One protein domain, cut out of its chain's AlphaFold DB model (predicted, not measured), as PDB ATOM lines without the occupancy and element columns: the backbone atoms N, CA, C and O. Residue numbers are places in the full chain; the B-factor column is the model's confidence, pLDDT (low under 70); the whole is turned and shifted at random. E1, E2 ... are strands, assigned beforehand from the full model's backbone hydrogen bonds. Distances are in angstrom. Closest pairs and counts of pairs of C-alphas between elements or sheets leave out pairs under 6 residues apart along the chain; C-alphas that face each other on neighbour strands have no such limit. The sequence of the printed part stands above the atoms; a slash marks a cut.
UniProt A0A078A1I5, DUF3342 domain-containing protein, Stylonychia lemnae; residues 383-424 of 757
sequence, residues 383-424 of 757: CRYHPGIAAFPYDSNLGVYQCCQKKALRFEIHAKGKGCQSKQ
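Overview. This is residues 383 to 424 of the 757 residues of the protein "DUF3342 domain-containing protein" of Stylonychia lemnae (UniProt A0A078A1I5). Little regular structure: strands E1, residues 383 to 385, and E4, residues 421 to 423, pair at one end of the long axis, and two long links join them to a hairpin, E2 and E3, farther along. Residues 390 to 391 of the first link pair antiparallel with residues 400 to 401 of E2. The printed part has 42 residues, 13 in named strands, with no named helix; the class is all strand, in two antiparallel sheets. It is compact, radius of gyration of the C-alphas 10.3 A, spanning 35 by 20 by 11 A.

Along the chain. E1, residues 383 to 385, begins at C-alpha 383 (-7.083, 51.766, -40.801). E2, residues 398 to 401, is 10.3 A long. E3 is residues 407 to 409. E4, residues 421 to 423, ends at C-alpha 423 (-6.664, 49.758, -45.408).

Arrangement. E1 and E4 are antiparallel at 145 degrees, with N 383 and O 423 within hydrogen-bond range at 2.8 A. The hairpin E2 and E3 is antiparallel at 127 degrees, with N 408 and O 399 at 2.8 A. E1 and E3 are apart, as are E2 and E4.

Size, cuts and confidence. The printed part has no cut. The C-alphas farthest apart, Asp 395 and Gln 424, are 35.3 A apart. Residues 413 to 417 have pLDDT under 70.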
ATOM      1  N   CYS A 383      -6.401  52.684 -41.710       92.88
ATOM      2  CA  CYS A 383      -7.083  51.766 -40.801       92.88
ATOM      3  C   CYS A 383      -6.215  50.535 -40.553       92.88
ATOM      4  O   CYS A 383      -6.212  49.602 -41.361       92.88
ATOM      5  N   ARG A 384      -5.499  50.505 -39.428       91.56
ATOM      6  CA  ARG A 384      -4.620  49.387 -39.063       91.56
ATOM      7  C   ARG A 384      -5.395  48.273 -38.369       91.56
ATOM      8  O   ARG A 384      -5.938  48.461 -37.285       91.56
ATOM      9  N   TYR A 385      -5.397  47.090 -38.972       90.06
ATOM     10  CA  TYR A 385      -6.133  45.919 -38.495       90.06
ATOM     11  C   TYR A 385      -5.296  44.634 -38.598       90.06
ATOM     12  O   TYR A 385      -4.195  44.607 -39.160       90.06
ATOM     13  N   HIS A 386      -5.824  43.552 -38.031       89.25
ATOM     14  CA  HIS A 386      -5.353  42.191 -38.265       89.25
ATOM     15  C   HIS A 386      -6.469  41.426 -39.000       89.25
ATOM     16  O   HIS A 386      -7.584  41.396 -38.484       89.25
ATOM     17  N   PRO A 387      -6.224  40.811 -40.175       89.69
ATOM     18  CA  PRO A 387      -7.244  40.050 -40.902       89.69
ATOM     19  C   PRO A 387      -7.541  38.687 -40.256       89.69
ATOM     20  O   PRO A 387      -8.558  38.077 -40.559       89.69
ATOM     21  N   GLY A 388      -6.646  38.198 -39.389       88.50
ATOM     22  CA  GLY A 388      -6.810  36.961 -38.631       88.50
ATOM     23  C   GLY A 388      -6.894  37.243 -37.134       88.50
ATOM     24  O   GLY A 388      -6.166  38.093 -36.616       88.50
ATOM     25  N   ILE A 389      -7.760  36.502 -36.446       89.50
ATOM     26  CA  ILE A 389      -7.894  36.519 -34.985       89.50
ATOM     27  C   ILE A 389      -6.581  36.010 -34.357       89.50
ATOM     28  O   ILE A 389      -5.892  35.162 -34.930       89.50
ATOM     29  N   ALA A 390      -6.207  36.529 -33.185       94.19
ATOM     30  CA  ALA A 390      -5.069  35.997 -32.441       94.19
ATOM     31  C   ALA A 390      -5.381  34.587 -31.912       94.19
ATOM     32  O   ALA A 390      -6.372  34.383 -31.212       94.19
ATOM     33  N   ALA A 391      -4.520  33.622 -32.228       95.56
ATOM     34  CA  ALA A 391      -4.602  32.275 -31.684       95.56
ATOM     35  C   ALA A 391      -3.990  32.264 -30.277       95.56
ATOM     36  O   ALA A 391      -2.814  32.589 -30.110       95.56
ATOM     37  N   PHE A 392      -4.781  31.898 -29.271       96.56
ATOM     38  CA  PHE A 392      -4.323  31.742 -27.891       96.56
ATOM     39  C   PHE A 392      -4.239  30.251 -27.545       96.56
ATOM     40  O   PHE A 392      -5.245  29.558 -27.711       96.56
ATOM     41  N   PRO A 393      -3.100  29.752 -27.032       95.62
ATOM     42  CA  PRO A 393      -3.050  28.448 -26.378       95.62
ATOM     43  C   PRO A 393      -4.061  28.355 -25.225       95.62
ATOM     44  O   PRO A 393      -4.445  29.378 -24.639       95.62
ATOM     45  N   TYR A 394      -4.450  27.127 -24.868       94.75
ATOM     46  CA  TYR A 394      -5.159  26.870 -23.612       94.75
ATOM     47  C   TYR A 394      -4.358  27.436 -22.432       94.75
ATOM     48  O   TYR A 394      -3.126  27.449 -22.455       94.75
ATOM     49  N   ASP A 395      -5.082  28.017 -21.476       93.88
ATOM     50  CA  ASP A 395      -4.600  28.702 -20.263       93.88
ATOM     51  C   ASP A 395      -3.576  29.840 -20.456       93.88
ATOM     52  O   ASP A 395      -3.154  30.486 -19.496       93.88
ATOM     53  N   SER A 396      -3.244  30.194 -21.702       95.94
ATOM     54  CA  SER A 396      -2.371  31.325 -22.004       95.94
ATOM     55  C   SER A 396      -3.143  32.637 -22.161       95.94
ATOM     56  O   SER A 396      -4.123  32.750 -22.911       95.94
ATOM     57  N   ASN A 397      -2.617  33.679 -21.513       94.94
ATOM     58  CA  ASN A 397      -2.970  35.079 -21.760       94.94
ATOM     59  C   ASN A 397      -2.182  35.700 -22.928       94.94
ATOM     60  O   ASN A 397      -2.542  36.782 -23.387       94.94
ATOM     61  N   LEU A 398      -1.140  35.022 -23.417       95.81
ATOM     62  CA  LEU A 398      -0.348  35.395 -24.589       95.81
ATOM     63  C   LEU A 398      -0.768  34.544 -25.792       95.81
ATOM     64  O   LEU A 398      -0.559  33.331 -25.811       95.81
ATOM     65  N   GLY A 399      -1.346  35.194 -26.795       95.31
ATOM     66  CA  GLY A 399      -1.657  34.616 -28.099       95.31
ATOM     67  C   GLY A 399      -0.804  35.232 -29.199       95.31
ATOM     68  O   GLY A 399       0.062  36.072 -28.939       95.31
ATOM     69  N   VAL A 400      -1.044  34.820 -30.441       95.69
ATOM     70  CA  VAL A 400      -0.261  35.245 -31.608       95.69
ATOM     71  C   VAL A 400      -1.174  35.505 -32.810       95.69
ATOM     72  O   VAL A 400      -2.016  34.676 -33.158       95.69
ATOM     73  N   TYR A 401      -1.012  36.655 -33.469       95.19
ATOM     74  CA  TYR A 401      -1.750  36.995 -34.691       95.19
ATOM     75  C   TYR A 401      -1.200  36.244 -35.908       95.19
ATOM     76  O   TYR A 401      -0.109  36.558 -36.394       95.19
ATOM     77  N   GLN A 402      -1.999  35.335 -36.474       93.75
ATOM     78  CA  GLN A 402      -1.602  34.487 -37.610       93.75
ATOM     79  C   GLN A 402      -1.098  35.272 -38.842       93.75
ATOM     80  O   GLN A 402      -0.252  34.770 -39.572       93.75
ATOM     81  N   CYS A 403      -1.538  36.522 -39.056       93.94
ATOM     82  CA  CYS A 403      -1.078  37.349 -40.185       93.94
ATOM     83  C   CYS A 403       0.387  37.817 -40.110       93.94
ATOM     84  O   CYS A 403       0.902  38.320 -41.105       93.94
ATOM     85  N   CYS A 404       1.022  37.797 -38.931       93.94
ATOM     86  CA  CYS A 404       2.290  38.517 -38.718       93.94
ATOM     87  C   CYS A 404       3.154  38.015 -37.554       93.94
ATOM     88  O   CYS A 404       4.196  38.602 -37.279       93.94
ATOM     89  N   GLN A 405       2.696  37.001 -36.821       94.44
ATOM     90  CA  GLN A 405       3.343  36.455 -35.626       94.44
ATOM     91  C   GLN A 405       3.619  37.465 -34.485       94.44
ATOM     92  O   GLN A 405       4.327  37.151 -33.527       94.44
ATOM     93  N   LYS A 406       3.010  38.665 -34.514       94.12
ATOM     94  CA  LYS A 406       2.979  39.573 -33.354       94.12
ATOM     95  C   LYS A 406       2.227  38.902 -32.199       94.12
ATOM     96  O   LYS A 406       1.135  38.362 -32.396       94.12
ATOM     97  N   LYS A 407       2.790  38.997 -30.992       94.12
ATOM     98  CA  LYS A 407       2.128  38.591 -29.744       94.12
ATOM     99  C   LYS A 407       0.909  39.483 -29.478       94.12
ATOM    100  O   LYS A 407       0.966  40.684 -29.734       94.12
ATOM    101  N   ALA A 408      -0.150  38.892 -28.940       94.44
ATOM    102  CA  ALA A 408      -1.384  39.548 -28.518       94.44
ATOM    103  C   ALA A 408      -1.672  39.192 -27.056       94.44
ATOM    104  O   ALA A 408      -1.467  38.040 -26.662       94.44
ATOM    105  N   LEU A 409      -2.173  40.133 -26.256       93.75
ATOM    106  CA  LEU A 409      -2.638  39.833 -24.897       93.75
ATOM    107  C   LEU A 409      -4.162  39.629 -24.879       93.75
ATOM    108  O   LEU A 409      -4.918  40.427 -25.431       93.75
ATOM    109  N   ARG A 410      -4.629  38.563 -24.212       91.38
ATOM    110  CA  ARG A 410      -6.053  38.154 -24.162       91.38
ATOM    111  C   ARG A 410      -6.971  39.249 -23.602       91.38
ATOM    112  O   ARG A 410      -8.139  39.325 -23.967       91.38
ATOM    113  N   PHE A 411      -6.416  40.110 -22.751       89.00
ATOM    114  CA  PHE A 411      -7.093  41.229 -22.096       89.00
ATOM    115  C   PHE A 411      -6.496  42.589 -22.495       89.00
ATOM    116  O   PHE A 411      -6.472  43.526 -21.697       89.00
ATOM    117  N   GLU A 412      -5.970  42.721 -23.717       83.69
ATOM    118  CA  GLU A 412      -5.395  43.984 -24.187       83.69
ATOM    119  C   GLU A 412      -6.485  45.004 -24.553       83.69
ATOM    120  O   GLU A 412      -6.842  45.188 -25.717       83.69
ATOM    121  N   ILE A 413      -6.976  45.723 -23.537       69.81
ATOM    122  CA  ILE A 413      -7.982  46.803 -23.648       69.81
ATOM    123  C   ILE A 413      -7.606  47.836 -24.740       69.81
ATOM    124  O   ILE A 413      -8.478  48.473 -25.328       69.81
ATOM    125  N   HIS A 414      -6.308  47.953 -25.055       61.38
ATOM    126  CA  HIS A 414      -5.732  48.874 -26.036       61.38
ATOM    127  C   HIS A 414      -4.839  48.174 -27.094       61.38
ATOM    128  O   HIS A 414      -3.814  48.723 -27.497       61.38
ATOM    129  N   ALA A 415      -5.209  46.973 -27.570       62.19
ATOM    130  CA  ALA A 415      -4.595  46.371 -28.775       62.19
ATOM    131  C   ALA A 415      -4.949  47.117 -30.078       62.19
ATOM    132  O   ALA A 415      -4.346  46.879 -31.128       62.19
ATOM    133  N   LYS A 416      -5.939  48.014 -30.013       63.81
ATOM    134  CA  LYS A 416      -6.369  48.858 -31.126       63.81
ATOM    135  C   LYS A 416      -5.204  49.726 -31.661       63.81
ATOM    136  O   LYS A 416      -4.224  49.963 -30.951       63.81
ATOM    137  N   GLY A 417      -5.232  50.079 -32.947       64.56
ATOM    138  CA  GLY A 417      -4.147  50.780 -33.651       64.56
ATOM    139  C   GLY A 417      -2.893  49.960 -34.025       64.56
ATOM    140  O   GLY A 417      -2.073  50.435 -34.816       64.56
ATOM    141  N   LYS A 418      -2.702  48.726 -33.522       77.62
ATOM    142  CA  LYS A 418      -1.438  47.952 -33.680       77.62
ATOM    143  C   LYS A 418      -1.362  46.985 -34.875       77.62
ATOM    144  O   LYS A 418      -0.425  46.178 -34.936       77.62
ATOM    145  N   GLY A 419      -2.300  47.091 -35.820       88.69
ATOM    146  CA  GLY A 419      -2.507  46.179 -36.955       88.69
ATOM    147  C   GLY A 419      -1.262  45.695 -37.718       88.69
ATOM    148  O   GLY A 419      -0.192  46.311 -37.708       88.69
ATOM    149  N   CYS A 420      -1.394  44.556 -38.402       91.81
ATOM    150  CA  CYS A 420      -0.383  44.045 -39.340       91.81
ATOM    151  C   CYS A 420      -0.585  44.546 -40.774       91.81
ATOM    152  O   CYS A 420       0.359  44.513 -41.558       91.81
ATOM    153  N   GLN A 421      -1.792  44.998 -41.109       90.62
ATOM    154  CA  GLN A 421      -2.165  45.521 -42.420       90.62
ATOM    155  C   GLN A 421      -2.901  46.849 -42.243       90.62
ATOM    156  O   GLN A 421      -3.606  47.035 -41.249       90.62
ATOM    157  N   SER A 422      -2.752  47.756 -43.206       92.88
ATOM    158  CA  SER A 422      -3.544  48.981 -43.312       92.88
ATOM    159  C   SER A 422      -4.523  48.891 -44.483       92.88
ATOM    160  O   SER A 422      -4.254  48.242 -45.497       92.88
ATOM    161  N   LYS A 423      -5.683  49.530 -44.336       90.94
ATOM    162  CA  LYS A 423      -6.664  49.758 -45.408       90.94
ATOM    163  C   LYS A 423      -7.376  51.092 -45.196       90.94
ATOM    164  O   LYS A 423      -7.139  51.774 -44.208       90.94
ATOM    165  N   GLN A 424      -8.282  51.461 -46.091       91.00
ATOM    166  CA  GLN A 424      -9.183  52.588 -45.851       91.00
ATOM    167  C   GLN A 424     -10.178  52.253 -44.726       91.00
ATOM    168  O   GLN A 424     -10.713  51.144 -44.696       91.00
TER     169      GLN A 424